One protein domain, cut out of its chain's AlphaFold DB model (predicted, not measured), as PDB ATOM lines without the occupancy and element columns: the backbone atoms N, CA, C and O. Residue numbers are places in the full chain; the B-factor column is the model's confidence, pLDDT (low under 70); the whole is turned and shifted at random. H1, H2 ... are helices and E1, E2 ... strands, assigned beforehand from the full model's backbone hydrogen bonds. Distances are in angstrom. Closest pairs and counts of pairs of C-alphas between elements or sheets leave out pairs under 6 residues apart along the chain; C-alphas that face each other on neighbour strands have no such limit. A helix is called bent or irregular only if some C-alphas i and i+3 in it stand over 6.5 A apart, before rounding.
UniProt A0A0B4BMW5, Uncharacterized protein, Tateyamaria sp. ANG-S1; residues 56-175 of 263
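What this domain is: This is residues 56 to 175 of the 263 residues of an uncharacterized protein of Tateyamaria sp. ANG-S1 (UniProt A0A0B4BMW5). One five-stranded sheet, strongly twisted and curled like part of a barrel, has the short helix H2 over E5, while the long helix H1 grazes the sheet near its edge strand E1. The 120 printed residues include, in order, H1 E1 E2 E3 H2 E4 E5; the mixed sheet runs E1 E4 E5 E3 E2. The class is mixed, helices and strands, with 49 residues, under half, in named elements. The whole is compact, with a radius of gyration of the C-alphas of 13.9 A and spans of 40 by 30 by 27 A.

How they stand to each other: H1, residues 77 to 93, only grazes the sheet and is near E1, residues 107 to 109. E1 is parallel to E4, residues 151 to 158; N 108 and O 156 are 2.8 A apart. E4 bends by 56 degrees at residue 154; over its residues 151 to 155 it pairs with E5, residues 170 to 174, in an antiparallel hairpin, where N 153 and O 172 are 3.0 A apart, and over its residues 156 to 158 with E1. E5 is antiparallel to E3, residues 131 to 135, with N 134 and O 171 2.8 A apart. E3 forms a hairpin with edge strand E2, residues 123 to 126; N 126 and O 131 are 2.8 A apart. H2, residues 136 to 142, is over E5 at a height over the sheet of 8.5 A, along the strands at 6 degrees on the local plane; the closest C-alphas, of Glu 136 and Ala 170, are 6.0 A apart. E3, H2 and E4 form a split strand-helix-strand unit, two strands running the same way with E5 between them, its crossover right-handed. H1 and H2 are apart. In H2 every O i to N i+4 pair is within hydrogen-bond range; in H1, 11 of 13 are.

Where its parts are: H1 begins at C-alpha 77 (-32.492, -4.383, 18.766) and is 25.3 A long, with a kink of 27 degrees near residue 86; it is irregular, but only just, C-alphas 85 and 88 being 6.9 A apart. E1, E2 and E3 measure 6.6, 9.4 and 13.5 A, H2 9.7 A. E4 measures 20.4 A; E5 measures 12.7 A and ends at C-alpha 174 (-30.427, -26.394, 5.879).

The domain as a whole: The farthest C-alphas, of Thr 74 and Gln 144, are 40.8 A apart. The printed part has no cut. The links H1 to E1, E1 to E2 and E4 to E5 are long. Mean pLDDT of the printed part is 76.7; 30 residues are under 70, among them 56 to 75.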
ATOM      1  N   PRO A  56     -41.634 -13.473 -14.039       37.72
ATOM      2  CA  PRO A  56     -42.424 -12.920 -12.949       37.72
ATOM      3  C   PRO A  56     -43.658 -13.792 -12.697       37.72
ATOM      4  O   PRO A  56     -44.640 -13.723 -13.437       37.72
ATOM      5  N   HIS A  57     -43.626 -14.602 -11.639       37.88
ATOM      6  CA  HIS A  57     -44.807 -15.314 -11.175       37.88
ATOM      7  C   HIS A  57     -45.490 -14.446 -10.109       37.88
ATOM      8  O   HIS A  57     -44.900 -14.192  -9.057       37.88
ATOM      9  N   PRO A  58     -46.734 -13.980 -10.325       42.62
ATOM     10  CA  PRO A  58     -47.356 -12.969  -9.468       42.62
ATOM     11  C   PRO A  58     -47.534 -13.407  -8.004       42.62
ATOM     12  O   PRO A  58     -47.649 -12.546  -7.139       42.62
ATOM     13  N   ARG A  59     -47.514 -14.720  -7.712       43.53
ATOM     14  CA  ARG A  59     -47.522 -15.262  -6.337       43.53
ATOM     15  C   ARG A  59     -46.132 -15.474  -5.722       43.53
ATOM     16  O   ARG A  59     -46.031 -15.468  -4.503       43.53
ATOM     17  N   LEU A  60     -45.086 -15.665  -6.532       37.75
ATOM     18  CA  LEU A  60     -43.744 -16.056  -6.058       37.75
ATOM     19  C   LEU A  60     -42.742 -14.888  -6.102       37.75
ATOM     20  O   LEU A  60     -41.762 -14.895  -5.371       37.75
ATOM     21  N   ASN A  61     -43.057 -13.801  -6.820       37.31
ATOM     22  CA  ASN A  61     -42.293 -12.545  -6.779       37.31
ATOM     23  C   ASN A  61     -42.138 -11.957  -5.368       37.31
ATOM     24  O   ASN A  61     -41.158 -11.263  -5.116       37.31
ATOM     25  N   ALA A  62     -43.066 -12.245  -4.450       38.00
ATOM     26  CA  ALA A  62     -42.923 -11.879  -3.042       38.00
ATOM     27  C   ALA A  62     -41.878 -12.751  -2.312       38.00
ATOM     28  O   ALA A  62     -41.195 -12.272  -1.419       38.00
ATOM     29  N   LEU A  63     -41.695 -14.009  -2.716       35.28
ATOM     30  CA  LEU A  63     -40.776 -14.970  -2.088       35.28
ATOM     31  C   LEU A  63     -39.351 -14.880  -2.648       35.28
ATOM     32  O   LEU A  63     -38.391 -15.147  -1.934       35.28
ATOM     33  N   HIS A  64     -39.192 -14.401  -3.886       35.06
ATOM     34  CA  HIS A  64     -37.885 -14.190  -4.531       35.06
ATOM     35  C   HIS A  64     -36.995 -13.154  -3.827       35.06
ATOM     36  O   HIS A  64     -35.774 -13.105  -4.050       35.06
ATOM     37  N   GLU A  65     -37.606 -12.354  -2.952       35.72
ATOM     38  CA  GLU A  65     -36.955 -11.454  -2.012       35.72
ATOM     39  C   GLU A  65     -37.078 -11.932  -0.562       35.72
ATOM     40  O   GLU A  65     -37.081 -11.131   0.364       35.72
ATOM     41  N   PHE A  66     -37.072 -13.240  -0.305       38.12
ATOM     42  CA  PHE A  66     -36.720 -13.743   1.021       38.12
ATOM     43  C   PHE A  66     -35.201 -13.633   1.233       38.12
ATOM     44  O   PHE A  66     -34.462 -14.590   1.487       38.12
ATOM     45  N   LYS A  67     -34.675 -12.407   1.123       41.34
ATOM     46  CA  LYS A  67     -33.388 -12.091   1.720       41.34
ATOM     47  C   LYS A  67     -33.714 -11.945   3.192       41.34
ATOM     48  O   LYS A  67     -34.034 -10.859   3.658       41.34
ATOM     49  N   ALA A  68     -33.517 -13.009   3.958       40.12
ATOM     50  CA  ALA A  68     -33.456 -12.902   5.413       40.12
ATOM     51  C   ALA A  68     -32.364 -11.899   5.899       40.12
ATOM     52  O   ALA A  68     -32.154 -11.746   7.092       40.12
ATOM     53  N   PHE A  69     -31.675 -11.180   4.991       43.22
ATOM     54  CA  PHE A  69     -30.611 -10.219   5.267       43.22
ATOM     55  C   PHE A  69     -30.642  -9.050   4.269       43.22
ATOM     56  O   PHE A  69     -30.108  -9.188   3.161       43.22
ATOM     57  N   ASN A  70     -31.148  -7.895   4.725       33.03
ATOM     58  CA  ASN A  70     -31.088  -6.544   4.125       33.03
ATOM     59  C   ASN A  70     -31.834  -6.386   2.780       33.03
ATOM     60  O   ASN A  70     -31.571  -7.127   1.839       33.03
ATOM     61  N   VAL A  71     -32.738  -5.411   2.606       37.00
ATOM     62  CA  VAL A  71     -32.492  -3.954   2.675       37.00
ATOM     63  C   VAL A  71     -33.817  -3.206   2.966       37.00
ATOM     64  O   VAL A  71     -34.755  -3.367   2.196       37.00
ATOM     65  N   GLY A  72     -33.904  -2.361   4.010       40.41
ATOM     66  CA  GLY A  72     -34.873  -1.239   4.021       40.41
ATOM     67  C   GLY A  72     -35.869  -1.063   5.183       40.41
ATOM     68  O   GLY A  72     -36.680  -0.147   5.093       40.41
ATOM     69  N   GLY A  73     -35.831  -1.857   6.259       52.44
ATOM     70  CA  GLY A  73     -36.717  -1.684   7.431       52.44
ATOM     71  C   GLY A  73     -35.983  -1.262   8.709       52.44
ATOM     72  O   GLY A  73     -34.789  -1.523   8.859       52.44
ATOM     73  N   THR A  74     -36.692  -0.618   9.639       58.75
ATOM     74  CA  THR A  74     -36.219  -0.406  11.015       58.75
ATOM     75  C   THR A  74     -36.423  -1.687  11.814       58.75
ATOM     76  O   THR A  74     -37.539  -1.978  12.227       58.75
ATOM     77  N   TRP A  75     -35.348  -2.448  12.011       64.75
ATOM     78  CA  TRP A  75     -35.323  -3.582  12.934       64.75
ATOM     79  C   TRP A  75     -35.251  -3.086  14.376       64.75
ATOM     80  O   TRP A  75     -34.536  -2.116  14.655       64.75
ATOM     81  N   ASP A  76     -35.925  -3.773  15.296       74.25
ATOM     82  CA  ASP A  76     -35.636  -3.591  16.715       74.25
ATOM     83  C   ASP A  76     -34.258  -4.187  17.083       74.25
ATOM     84  O   ASP A  76     -33.575  -4.835  16.278       74.25
ATOM     85  N   ALA A  77     -33.805  -3.933  18.312       79.25
ATOM     86  CA  ALA A  77     -32.492  -4.383  18.766       79.25
ATOM     87  C   ALA A  77     -32.358  -5.918  18.817       79.25
ATOM     88  O   ALA A  77     -31.270  -6.437  18.560       79.25
ATOM     89  N   ALA A  78     -33.437  -6.642  19.127       76.38
ATOM     90  CA  ALA A  78     -33.430  -8.097  19.239       76.38
ATOM     91  C   ALA A  78     -33.384  -8.754  17.854       76.38
ATOM     92  O   ALA A  78     -32.554  -9.628  17.608       76.38
ATOM     93  N   GLN A  79     -34.199  -8.262  16.920       72.50
ATOM     94  CA  GLN A  79     -34.184  -8.669  15.519       72.50
ATOM     95  C   GLN A  79     -32.818  -8.395  14.889       72.50
ATOM     96  O   GLN A  79     -32.251  -9.263  14.228       72.50
ATOM     97  N   LYS A  80     -32.244  -7.210  15.138       76.62
ATOM     98  CA  LYS A  80     -30.908  -6.871  14.642       76.62
ATOM     99  C   LYS A  80     -29.836  -7.822  15.180       76.62
ATOM    100  O   LYS A  80     -28.997  -8.276  14.405       76.62
ATOM    101  N   ALA A  81     -29.865  -8.128  16.476       80.25
ATOM    102  CA  ALA A  81     -28.917  -9.056  17.083       80.25
ATOM    103  C   ALA A  81     -29.036 -10.466  16.483       80.25
ATOM    104  O   ALA A  81     -28.016 -11.083  16.182       80.25
ATOM    105  N   GLU A  82     -30.257 -10.952  16.248       77.19
ATOM    106  CA  GLU A  82     -30.479 -12.256  15.618       77.19
ATOM    107  C   GLU A  82     -29.983 -12.272  14.170       77.19
ATOM    108  O   GLU A  82     -29.265 -13.189  13.776       77.19
ATOM    109  N   VAL A  83     -30.274 -11.222  13.397       74.62
ATOM    110  CA  VAL A  83     -29.783 -11.053  12.022       74.62
ATOM    111  C   VAL A  83     -28.252 -11.086  11.975       74.62
ATOM    112  O   VAL A  83     -27.668 -11.821  11.173       74.62
ATOM    113  N   ASP A  84     -27.596 -10.325  12.851       81.00
ATOM    114  CA  ASP A  84     -26.136 -10.267  12.927       81.00
ATOM    115  C   ASP A  84     -25.547 -11.625  13.383       81.00
ATOM    116  O   ASP A  84     -24.498 -12.040  12.879       81.00
ATOM    117  N   ARG A  85     -26.251 -12.374  14.249       85.00
ATOM    118  CA  ARG A  85     -25.868 -13.723  14.705       85.00
ATOM    119  C   ARG A  85     -25.895 -14.759  13.584       85.00
ATOM    120  O   ARG A  85     -24.995 -15.594  13.503       85.00
ATOM    121  N   VAL A  86     -26.916 -14.741  12.729       83.56
ATOM    122  CA  VAL A  86     -27.117 -15.784  11.706       83.56
ATOM    123  C   VAL A  86     -26.423 -15.456  10.380       83.56
ATOM    124  O   VAL A  86     -26.126 -16.358   9.603       83.56
ATOM    125  N   ALA A  87     -26.104 -14.186  10.109       82.31
ATOM    126  CA  ALA A  87     -25.339 -13.760   8.934       82.31
ATOM    127  C   ALA A  87     -24.083 -14.616   8.619       82.31
ATOM    128  O   ALA A  87     -23.906 -14.979   7.447       82.31
ATOM    129  N   PRO A  88     -23.215 -14.974   9.593       85.06
ATOM    130  CA  PRO A  88     -22.075 -15.855   9.335       85.06
ATOM    131  C   PRO A  88     -22.472 -17.276   8.909       85.06
ATOM    132  O   PRO A  88     -21.768 -17.850   8.083       85.06
ATOM    133  N   ILE A  89     -23.600 -17.813   9.386       86.75
ATOM    134  CA  ILE A  89     -24.109 -19.149   9.017       86.75
ATOM    135  C   ILE A  89     -24.447 -19.185   7.528       86.75
ATOM    136  O   ILE A  89     -23.960 -20.029   6.783       86.75
ATOM    137  N   TRP A  90     -25.198 -18.191   7.053       83.88
ATOM    138  CA  TRP A  90     -25.538 -18.090   5.632       83.88
ATOM    139  C   TRP A  90     -24.306 -17.884   4.753       83.88
ATOM    140  O   TRP A  90     -24.252 -18.338   3.614       83.88
ATOM    141  N   LYS A  91     -23.284 -17.194   5.271       82.38
ATOM    142  CA  LYS A  91     -21.998 -17.068   4.576       82.38
ATOM    143  C   LYS A  91     -21.250 -18.406   4.514       82.38
ATOM    144  O   LYS A  91     -20.571 -18.631   3.517       82.38
ATOM    145  N   ALA A  92     -21.355 -19.242   5.545       85.25
ATOM    146  CA  ALA A  92     -20.750 -20.571   5.597       85.25
ATOM    147  C   ALA A  92     -21.384 -21.503   4.550       85.25
ATOM    148  O   ALA A  92     -20.671 -22.058   3.719       85.25
ATOM    149  N   PHE A  93     -22.717 -21.553   4.464       85.00
ATOM    150  CA  PHE A  93     -23.408 -22.372   3.456       85.00
ATOM    151  C   PHE A  93     -22.987 -22.058   2.017       85.00
ATOM    152  O   PHE A  93     -22.754 -22.972   1.232       85.00
ATOM    153  N   ARG A  94     -22.786 -20.779   1.674       78.62
ATOM    154  CA  ARG A  94     -22.292 -20.379   0.338       78.62
ATOM    155  C   ARG A  94     -20.900 -20.890   0.004       78.62
ATOM    156  O   ARG A  94     -20.532 -20.916  -1.164       78.62
ATOM    157  N   LYS A  95     -20.103 -21.209   1.019       81.56
ATOM    158  CA  LYS A  95     -18.758 -21.762   0.857       81.56
ATOM    159  C   LYS A  95     -18.757 -23.288   0.806       81.56
ATOM    160  O   LYS A  95     -17.685 -23.864   0.669       81.56
ATOM    161  N   GLY A  96     -19.922 -23.922   0.934       83.81
ATOM    162  CA  GLY A  96     -20.016 -25.364   1.123       83.81
ATOM    163  C   GLY A  96     -19.688 -25.815   2.546       83.81
ATOM    164  O   GLY A  96     -19.470 -27.002   2.766       83.81
ATOM    165  N   ASP A  97     -19.635 -24.892   3.513       87.38
ATOM    166  CA  ASP A  97     -19.357 -25.231   4.904       87.38
ATOM    167  C   ASP A  97     -20.648 -25.678   5.606       87.38
ATOM    168  O   ASP A  97     -21.693 -25.024   5.517       87.38
ATOM    169  N   VAL A  98     -20.558 -26.769   6.365       88.31
ATOM    170  CA  VAL A  98     -21.657 -27.277   7.194       88.31
ATOM    171  C   VAL A  98     -21.659 -26.554   8.534       88.31
ATOM    172  O   VAL A  98     -20.621 -26.380   9.171       88.31
ATOM    173  N   THR A  99     -22.838 -26.128   8.980       88.62
ATOM    174  CA  THR A  99     -23.013 -25.481  10.287       88.62
ATOM    175  C   THR A  99     -23.622 -26.464  11.282       88.62
ATOM    176  O   THR A  99     -24.523 -27.228  10.935       88.62
ATOM    177  N   ALA A 100     -23.158 -26.432  12.534       89.94
ATOM    178  CA  ALA A 100     -23.692 -27.285  13.589       89.94
ATOM    179  C   ALA A 100     -25.187 -27.006  13.837       89.94
ATOM    180  O   ALA A 100     -25.646 -25.862  13.806       89.94
ATOM    181  N   ARG A 101     -25.967 -28.065  14.092       91.31
ATOM    182  CA  ARG A 101     -27.439 -27.990  14.186       91.31
ATOM    183  C   ARG A 101     -27.957 -27.050  15.275       91.31
ATOM    184  O   ARG A 101     -29.047 -26.501  15.141       91.31
ATOM    185  N   ASP A 102     -27.212 -26.903  16.359       90.94
ATOM    186  CA  ASP A 102     -27.518 -26.024  17.489       90.94
ATOM    187  C   ASP A 102     -27.272 -24.540  17.180       90.94
ATOM    188  O   ASP A 102     -27.866 -23.677  17.822       90.94
ATOM    189  N   GLN A 103     -26.460 -24.235  16.165       89.19
ATOM    190  CA  GLN A 103     -26.195 -22.866  15.723       89.19
ATOM    191  C   GLN A 103     -27.261 -22.347  14.747       89.19
ATOM    192  O   GLN A 103     -27.444 -21.131  14.631       89.19
ATOM    193  N   LEU A 104     -27.977 -23.251  14.071       89.94
ATOM    194  CA  LEU A 104     -28.987 -22.917  13.065       89.94
ATOM    195  C   LEU A 104     -30.123 -22.052  13.638       89.94
ATOM    196  O   LEU A 104     -30.513 -22.218  14.798       89.94
ATOM    197  N   PRO A 105     -30.666 -21.114  12.843       86.50
ATOM    198  CA  PRO A 105     -31.742 -20.245  13.296       86.50
ATOM    199  C   PRO A 105     -33.006 -21.036  13.608       86.50
ATOM    200  O   PRO A 105     -33.427 -21.887  12.829       86.50
ATOM    201  N   ARG A 106     -33.630 -20.707  14.740       87.94
ATOM    202  CA  ARG A 106     -34.965 -21.197  15.116       87.94
ATOM    203  C   ARG A 106     -36.074 -20.249  14.687       87.94
ATOM    204  O   ARG A 106     -37.211 -20.671  14.572       87.94
ATOM    205  N   ASN A 107     -35.718 -19.003  14.396       84.50
ATOM    206  CA  ASN A 107     -36.644 -17.969  13.980       84.50
ATOM    207  C   ASN A 107     -36.246 -17.490  12.587       84.50
ATOM    208  O   ASN A 107     -35.077 -17.198  12.326       84.50
ATOM    209  N   LEU A 108     -37.224 -17.402  11.696       82.12
ATOM    210  CA  LEU A 108     -37.097 -16.789  10.386       82.12
ATOM    211  C   LEU A 108     -37.964 -15.534  10.361       82.12
ATOM    212  O   LEU A 108     -39.095 -15.545  10.833       82.12
ATOM    213  N   TYR A 109     -37.440 -14.459   9.788       77.75
ATOM    214  CA  TYR A 109     -38.144 -13.184   9.692       77.75
ATOM    215  C   TYR A 109     -38.399 -12.863   8.227       77.75
ATOM    216  O   TYR A 109     -37.490 -12.974   7.395       77.75
ATOM    217  N   VAL A 110     -39.630 -12.464   7.912       76.50
ATOM    218  CA  VAL A 110     -39.977 -11.960   6.583       76.50
ATOM    219  C   VAL A 110     -39.232 -10.648   6.327       76.50
ATOM    220  O   VAL A 110     -39.098  -9.798   7.209       76.50
ATOM    221  N   GLN A 111     -38.714 -10.478   5.108       71.62
ATOM    222  CA  GLN A 111     -38.027  -9.248   4.717       71.62
ATOM    223  C   GLN A 111     -38.998  -8.048   4.759       71.62
ATOM    224  O   GLN A 111     -40.125  -8.162   4.275       71.62
ATOM    225  N   PRO A 112     -38.569  -6.859   5.229       65.81
ATOM    226  CA  PRO A 112     -39.357  -5.638   5.102       65.81
ATOM    227  C   PRO A 112     -39.850  -5.404   3.667       65.81
ATOM    228  O   PRO A 112     -39.069  -5.467   2.716       65.81
ATOM    229  N   GLY A 113     -41.151  -5.130   3.519       68.31
ATOM    230  CA  GLY A 113     -41.808  -4.918   2.222       68.31
ATOM    231  C   GLY A 113     -42.273  -6.195   1.513       68.31
ATOM    232  O   GLY A 113     -42.988  -6.102   0.517       68.31
ATOM    233  N   VAL A 114     -41.928  -7.370   2.041       70.81
ATOM    234  CA  VAL A 114     -42.423  -8.665   1.572       70.81
ATOM    235  C   VAL A 114     -43.591  -9.109   2.446       70.81
ATOM    236  O   VAL A 114     -43.588  -8.917   3.657       70.81
ATOM    237  N   ARG A 115     -44.601  -9.723   1.825       73.00
ATOM    238  CA  ARG A 115     -45.658 -10.459   2.524       73.00
ATOM    239  C   ARG A 115     -45.690 -11.877   1.995       73.00
ATOM    240  O   ARG A 115     -45.658 -12.065   0.778       73.00
ATOM    241  N   LEU A 116     -45.770 -12.855   2.894       73.75
ATOM    242  CA  LEU A 116     -46.021 -14.224   2.463       73.75
ATOM    243  C   LEU A 116     -47.431 -14.311   1.867       73.75
ATOM    244  O   LEU A 116     -48.348 -13.653   2.370       73.75
ATOM    245  N   PRO A 117     -47.612 -15.066   0.771       75.56
ATOM    246  CA  PRO A 117     -48.938 -15.285   0.226       75.56
ATOM    247  C   PRO A 117     -49.780 -16.107   1.210       75.56
ATOM    248  O   PRO A 117     -49.248 -16.864   2.021       75.56
ATOM    249  N   ASP A 118     -51.098 -15.958   1.102       77.25
ATOM    250  CA  ASP A 118     -52.078 -16.800   1.784       77.25
ATOM    251  C   ASP A 118     -52.836 -17.625   0.721       77.25
ATOM    252  O   ASP A 118     -53.470 -17.031  -0.165       77.25
ATOM    253  N   PRO A 119     -52.731 -18.969   0.721       79.62
ATOM    254  CA  PRO A 119     -51.966 -19.789   1.665       79.62
ATOM    255  C   PRO A 119     -50.448 -19.698   1.450       79.62
ATOM    256  O   PRO A 119     -49.976 -19.447   0.337       79.62
ATOM    257  N   ILE A 120     -49.691 -19.956   2.523       82.62
ATOM    258  CA  ILE A 120     -48.224 -20.022   2.484       82.62
ATOM    259  C   ILE A 120     -47.797 -21.192   1.578       82.62
ATOM    260  O   ILE A 120     -48.412 -22.263   1.650       82.62
ATOM    261  N   PRO A 121     -46.752 -21.024   0.744       84.81
ATOM    262  CA  PRO A 121     -46.258 -22.080  -0.132       84.81
ATOM    263  C   PRO A 121     -45.783 -23.296   0.661       84.81
ATOM    264  O   PRO A 121     -45.442 -23.209   1.840       84.81
ATOM    265  N   THR A 122     -45.717 -24.440  -0.003       89.31
ATOM    266  CA  THR A 122     -45.196 -25.689   0.560       89.31
ATOM    267  C   THR A 122     -43.679 -25.648   0.765       89.31
ATOM    268  O   THR A 122     -43.165 -26.272   1.694       89.31
ATOM    269  N   VAL A 123     -42.971 -24.881  -0.065       88.38
ATOM    270  CA  VAL A 123     -41.520 -24.679  -0.030       88.38
ATOM    271  C   VAL A 123     -41.181 -23.287  -0.563       88.38
ATOM    272  O   VAL A 123     -41.810 -22.802  -1.501       88.38
ATOM    273  N   PHE A 124     -40.186 -22.629   0.024       84.31
ATOM    274  CA  PHE A 124     -39.591 -21.408  -0.530       84.31
ATOM    275  C   PHE A 124     -38.172 -21.218   0.009       84.31
ATOM    276  O   PHE A 124     -37.770 -21.872   0.975       84.31
ATOM    277  N   THR A 125     -37.376 -20.351  -0.614       79.44
ATOM    278  CA  THR A 125     -35.991 -20.148  -0.179       79.44
ATOM    279  C   THR A 125     -35.906 -19.388   1.145       79.44
ATOM    280  O   THR A 125     -36.609 -18.413   1.389       79.44
ATOM    281  N   ALA A 126     -34.993 -19.816   2.010       74.69
ATOM    282  CA  ALA A 126     -34.618 -19.133   3.239       74.69
ATOM    283  C   ALA A 126     -33.142 -18.717   3.162       74.69
ATOM    284  O   ALA A 126     -32.328 -19.349   2.487       74.69
ATOM    285  N   GLY A 127     -32.776 -17.625   3.842       64.19
ATOM    286  CA  GLY A 127     -31.367 -17.264   4.011       64.19
ATOM    287  C   GLY A 127     -30.618 -16.973   2.712       64.19
ATOM    288  O   GLY A 127     -29.662 -17.665   2.397       64.19
ATOM    289  N   ARG A 128     -31.035 -15.957   1.940       67.06
ATOM    290  CA  ARG A 128     -30.383 -15.579   0.663       67.06
ATOM    291  C   ARG A 128     -30.161 -16.764  -0.300       67.06
ATOM    292  O   ARG A 128     -29.280 -16.667  -1.150       67.06
ATOM    293  N   ARG A 129     -31.053 -17.768  -0.250       67.75
ATOM    294  CA  ARG A 129     -31.130 -18.935  -1.159       67.75
ATOM    295  C   ARG A 129     -30.164 -20.067  -0.833       67.75
ATOM    296  O   ARG A 129     -29.903 -20.919  -1.677       67.75
ATOM    297  N   ASP A 130     -29.675 -20.068   0.400       76.56
ATOM    298  CA  ASP A 130     -28.745 -21.069   0.896       76.56
ATOM    299  C   ASP A 130     -29.473 -22.196   1.653       76.56
ATOM    300  O   ASP A 130     -28.892 -23.244   1.880       76.56
ATOM    301  N   ALA A 131     -30.743 -22.016   2.027       86.06
ATOM    302  CA  ALA A 131     -31.583 -23.044   2.643       86.06
ATOM    303  C   ALA A 131     -33.029 -22.945   2.142       86.06
ATOM    304  O   ALA A 131     -33.382 -22.023   1.403       86.06
ATOM    305  N   PHE A 132     -33.878 -23.873   2.574       88.56
ATOM    306  CA  PHE A 132     -35.291 -23.894   2.211       88.56
ATOM    307  C   PHE A 132     -36.167 -23.921   3.453       88.56
ATOM    308  O   PHE A 132     -35.915 -24.673   4.390       88.56
ATOM    309  N   TYR A 133     -37.222 -23.121   3.442       90.19
ATOM    310  CA  TYR A 133     -38.397 -23.425   4.235       90.19
ATOM    311  C   TYR A 133     -39.128 -24.606   3.599       90.19
ATOM    312  O   TYR A 133     -39.268 -24.654   2.376       90.19
ATOM    313  N   VAL A 134     -39.661 -25.498   4.427       92.12
ATOM    314  CA  VAL A 134     -40.621 -26.522   4.024       92.12
ATOM    315  C   VAL A 134     -41.780 -26.585   5.022       92.12
ATOM    316  O   VAL A 134     -41.589 -26.488   6.238       92.12
ATOM    317  N   ARG A 135     -42.997 -26.754   4.501       92.88
ATOM    318  CA  ARG A 135     -44.213 -26.988   5.291       92.88
ATOM    319  C   ARG A 135     -44.144 -28.353   5.983       92.88
ATOM    320  O   ARG A 135     -43.440 -29.250   5.528       92.88
ATOM    321  N   GLU A 136     -44.858 -28.526   7.095       94.38
ATOM    322  CA  GLU A 136     -44.808 -29.757   7.902       94.38
ATOM    323  C   GLU A 136     -45.084 -31.058   7.132       94.38
ATOM    324  O   GLU A 136     -44.390 -32.050   7.348       94.38
ATOM    325  N   ASP A 137     -46.075 -31.081   6.247       94.25
ATOM    326  CA  ASP A 137     -46.402 -32.258   5.434       94.25
ATOM    327  C   ASP A 137     -45.249 -32.645   4.496       94.25
ATOM    328  O   ASP A 137     -44.891 -33.817   4.412       94.25
ATOM    329  N   ILE A 138     -44.599 -31.653   3.889       95.88
ATOM    330  CA  ILE A 138     -43.376 -31.839   3.108       95.88
ATOM    331  C   ILE A 138     -42.234 -32.318   4.013       95.88
ATOM    332  O   ILE A 138     -41.572 -33.307   3.706       95.88
ATOM    333  N   ALA A 139     -42.032 -31.688   5.172       96.56
ATOM    334  CA  ALA A 139     -41.009 -32.085   6.141       96.56
ATOM    335  C   ALA A 139     -41.163 -33.553   6.584       96.56
ATOM    336  O   ALA A 139     -40.170 -34.256   6.770       96.56
ATOM    337  N   ASN A 140     -42.400 -34.036   6.730       97.19
ATOM    338  CA  ASN A 140     -42.684 -35.430   7.063       97.19
ATOM    339  C   ASN A 140     -42.216 -36.402   5.980       97.19
ATOM    340  O   ASN A 140     -41.748 -37.482   6.331       97.19
ATOM    341  N   ILE A 141     -42.283 -36.010   4.706       97.62
ATOM    342  CA  ILE A 141     -41.715 -36.786   3.600       97.62
ATOM    343  C   ILE A 141     -40.192 -36.781   3.714       97.62
ATOM    344  O   ILE A 141     -39.598 -37.846   3.812       97.62
ATOM    345  N   PHE A 142     -39.547 -35.615   3.838       97.06
ATOM    346  CA  PHE A 142     -38.083 -35.535   3.986       97.06
ATOM    347  C   PHE A 142     -37.542 -36.414   5.133       97.06
ATOM    348  O   PHE A 142     -36.482 -37.018   4.993       97.06
ATOM    349  N   ARG A 143     -38.264 -36.548   6.253       97.38
ATOM    350  CA  ARG A 143     -37.865 -37.411   7.387       97.38
ATOM    351  C   ARG A 143     -37.799 -38.903   7.070       97.38
ATOM    352  O   ARG A 143     -37.141 -39.633   7.805       97.38
ATOM    353  N   GLN A 144     -38.505 -39.359   6.041       97.56
ATOM    354  CA  GLN A 144     -38.520 -40.764   5.622       97.56
ATOM    355  C   GLN A 144     -37.296 -41.123   4.773       97.56
ATOM    356  O   GLN A 144     -37.061 -42.294   4.488       97.56
ATOM    357  N   HIS A 145     -36.508 -40.117   4.389       96.88
ATOM    358  CA  HIS A 145     -35.392 -40.233   3.466       96.88
ATOM    359  C   HIS A 145     -34.046 -40.001   4.163       96.88
ATOM    360  O   HIS A 145     -33.955 -39.342   5.200       96.88
ATOM    361  N   ASN A 146     -32.967 -40.524   3.576       96.25
ATOM    362  CA  ASN A 146     -31.611 -40.288   4.069       96.25
ATOM    363  C   ASN A 146     -31.136 -38.880   3.675       96.25
ATOM    364  O   ASN A 146     -30.642 -38.655   2.571       96.25
ATOM    365  N   LEU A 147     -31.278 -37.927   4.594       94.94
ATOM    366  CA  LEU A 147     -30.868 -36.534   4.388       94.94
ATOM    367  C   LEU A 147     -29.357 -36.298   4.576       94.94
ATOM    368  O   LEU A 147     -28.905 -35.158   4.472       94.94
ATOM    369  N   GLY A 148     -28.581 -37.342   4.891       93.56
ATOM    370  CA  GLY A 148     -27.162 -37.214   5.213       93.56
ATOM    371  C   GLY A 148     -26.931 -36.255   6.379       93.56
ATOM    372  O   GLY A 148     -27.543 -36.377   7.441       93.56
ATOM    373  N   GLU A 149     -26.062 -35.269   6.165       93.56
ATOM    374  CA  GLU A 149     -25.754 -34.240   7.164       93.56
ATOM    375  C   GLU A 149     -26.736 -33.059   7.140       93.56
ATOM    376  O   GLU A 149     -26.631 -32.149   7.966       93.56
ATOM    377  N   ALA A 150     -27.703 -33.040   6.212       94.38
ATOM    378  CA  ALA A 150     -28.656 -31.943   6.126       94.38
ATOM    379  C   ALA A 150     -29.485 -31.831   7.415       94.38
ATOM    380  O   ALA A 150     -29.883 -32.813   8.061       94.38
ATOM    381  N   ALA A 151     -29.763 -30.596   7.818       95.06
ATOM    382  CA  ALA A 151     -30.602 -30.344   8.975       95.06
ATOM    383  C   ALA A 151     -32.031 -30.072   8.526       95.06
ATOM    384  O   ALA A 151     -32.261 -29.227   7.672       95.06
ATOM    385  N   LEU A 152     -32.983 -30.755   9.154       96.38
ATOM    386  CA  LEU A 152     -34.400 -30.446   9.053       96.38
ATOM    387  C   LEU A 152     -34.891 -30.109  10.458       96.38
ATOM    388  O   LEU A 152     -35.046 -31.000  11.297       96.38
ATOM    389  N   LEU A 153     -35.061 -28.820  10.741       94.31
ATOM    390  CA  LEU A 153     -35.390 -28.334  12.080       94.31
ATOM    391  C   LEU A 153     -36.687 -27.526  12.089       94.31
ATOM    392  O   LEU A 153     -36.927 -26.788  11.140       94.31
ATOM    393  N   PRO A 154     -37.511 -27.636  13.146       94.25
ATOM    394  CA  PRO A 154     -38.651 -26.749  13.304       94.25
ATOM    395  C   PRO A 154     -38.156 -25.315  13.494       94.25
ATOM    396  O   PRO A 154     -37.151 -25.087  14.184       94.25
ATOM    397  N   VAL A 155     -38.870 -24.383  12.876       90.25
ATOM    398  CA  VAL A 155     -38.635 -22.946  12.984       90.25
ATOM    399  C   VAL A 155     -39.958 -22.213  13.148       90.25
ATOM    400  O   VAL A 155     -40.998 -22.727  12.757       90.25
ATOM    401  N   ASP A 156     -39.907 -21.004  13.683       86.44
ATOM    402  CA  ASP A 156     -41.026 -20.068  13.680       86.44
ATOM    403  C   ASP A 156     -40.801 -19.021  12.587       86.44
ATOM    404  O   ASP A 156     -39.680 -18.534  12.408       86.44
ATOM    405  N   ILE A 157     -41.853 -18.661  11.847       83.38
ATOM    406  CA  ILE A 157     -41.793 -17.570  10.868       83.38
ATOM    407  C   ILE A 157     -42.531 -16.368  11.427       83.38
ATOM    408  O   ILE A 157     -43.738 -16.425  11.653       83.38
ATOM    409  N   TYR A 158     -41.811 -15.267  11.568       80.69
ATOM    410  CA  TYR A 158     -42.340 -13.991  12.015       80.69
ATOM    411  C   TYR A 158     -42.521 -13.044  10.837       80.69
ATOM    412  O   TYR A 158     -41.673 -12.972   9.943       80.69
ATOM    413  N   ASP A 159     -43.610 -12.280  10.863       75.44
ATOM    414  CA  ASP A 159     -43.774 -11.124   9.987       75.44
ATOM    415  C   ASP A 159     -42.685 -10.065  10.243       75.44
ATOM    416  O   ASP A 159     -41.925 -10.141  11.212       75.44
ATOM    417  N   VAL A 160     -42.615  -9.064   9.368       69.50
ATOM    418  CA  VAL A 160     -41.651  -7.955   9.412       69.50
ATOM    419  C   VAL A 160     -41.611  -7.283  10.786       69.50
ATOM    420  O   VAL A 160     -40.535  -6.969  11.292       69.50
ATOM    421  N   ASP A 161     -42.775  -7.110  11.412       67.50
ATOM    422  CA  ASP A 161     -42.884  -6.452  12.714       67.50
ATOM    423  C   ASP A 161     -42.397  -7.342  13.870       67.50
ATOM    424  O   ASP A 161     -42.280  -6.876  14.996       67.50
ATOM    425  N   GLY A 162     -42.121  -8.631  13.632       63.31
ATOM    426  CA  GLY A 162     -41.662  -9.577  14.656       63.31
ATOM    427  C   GLY A 162     -42.720  -9.975  15.688       63.31
ATOM    428  O   GLY A 162     -42.449 -10.813  16.540       63.31
ATOM    429  N   LEU A 163     -43.916  -9.385  15.620       68.00
ATOM    430  CA  LEU A 163     -44.977  -9.556  16.616       68.00
ATOM    431  C   LEU A 163     -45.926 -10.712  16.298       68.00
ATOM    432  O   LEU A 163     -46.455 -11.339  17.211       68.00
ATOM    433  N   ASN A 164     -46.147 -10.982  15.011       70.25
ATOM    434  CA  ASN A 164     -47.063 -12.019  14.556       70.25
ATOM    435  C   ASN A 164     -46.271 -13.167  13.943       70.25
ATOM    436  O   ASN A 164     -45.481 -12.960  13.018       70.25
ATOM    437  N   THR A 165     -46.516 -14.373  14.442       77.38
ATOM    438  CA  THR A 165     -46.092 -15.599  13.777       77.38
ATOM    439  C   THR A 165     -47.103 -15.960  12.704       77.38
ATOM    440  O   THR A 165     -48.313 -15.845  12.914       77.38
ATOM    441  N   TYR A 166     -46.623 -16.443  11.568       76.25
ATOM    442  CA  TYR A 166     -47.498 -17.116  10.623       76.25
ATOM    443  C   TYR A 166     -47.955 -18.447  11.236       76.25
ATOM    444  O   TYR A 166     -47.127 -19.209  11.733       76.25
ATOM    445  N   ASP A 167     -49.264 -18.722  11.214       65.25
ATOM    446  CA  ASP A 167     -49.862 -19.956  11.750       65.25
ATOM    447  C   ASP A 167     -49.630 -21.137  10.793       65.25
ATOM    448  O   ASP A 167     -50.538 -21.682  10.167       65.25
ATOM    449  N   ALA A 168     -48.359 -21.473  10.594       71.00
ATOM    450  CA  ALA A 168     -47.930 -22.605   9.800       71.00
ATOM    451  C   ALA A 168     -46.744 -23.272  10.486       71.00
ATOM    452  O   ALA A 168     -45.735 -22.637  10.793       71.00
ATOM    453  N   ARG A 169     -46.851 -24.585  10.693       84.50
ATOM    454  CA  ARG A 169     -45.730 -25.386  11.182       84.50
ATOM    455  C   ARG A 169     -44.651 -25.441  10.107       84.50
ATOM    456  O   ARG A 169     -44.832 -26.052   9.050       84.50
ATOM    457  N   ALA A 170     -43.549 -24.780  10.418       88.00
ATOM    458  CA  ALA A 170     -42.465 -24.482   9.511       88.00
ATOM    459  C   ALA A 170     -41.223 -25.297   9.857       88.00
ATOM    460  O   ALA A 170     -40.890 -25.487  11.029       88.00
ATOM    461  N   TYR A 171     -40.504 -25.742   8.831       94.44
ATOM    462  CA  TYR A 171     -39.209 -26.381   8.996       94.44
ATOM    463  C   TYR A 171     -38.170 -25.726   8.097       94.44
ATOM    464  O   TYR A 171     -38.451 -25.383   6.955       94.44
ATOM    465  N   LEU A 172     -36.953 -25.574   8.608       92.56
ATOM    466  CA  LEU A 172     -35.792 -25.177   7.827       92.56
ATOM    467  C   LEU A 172     -35.036 -26.436   7.400       92.56
ATOM    468  O   LEU A 172     -34.522 -27.168   8.248       92.56
ATOM    469  N   LEU A 173     -34.964 -26.655   6.089       94.44
ATOM    470  CA  LEU A 173     -34.041 -27.573   5.437       94.44
ATOM    471  C   LEU A 173     -32.737 -26.820   5.147       94.44
ATOM    472  O   LEU A 173     -32.646 -26.061   4.178       94.44
ATOM    473  N   ALA A 174     -31.743 -27.003   6.012       92.50
ATOM    474  CA  ALA A 174     -30.427 -26.394   5.879       92.50
ATOM    475  C   ALA A 174     -29.425 -27.358   5.214       92.50
ATOM    476  O   ALA A 174     -29.505 -28.570   5.458       92.50
ATOM    477  N   PRO A 175     -28.464 -26.834   4.428       92.00
ATOM    478  CA  PRO A 175     -27.433 -27.642   3.797       92.00
ATOM    479  C   PRO A 175     -26.636 -28.476   4.788       92.00
ATOM    480  O   PRO A 175     -26.368 -28.044   5.911       92.00
TER     481      PRO A 175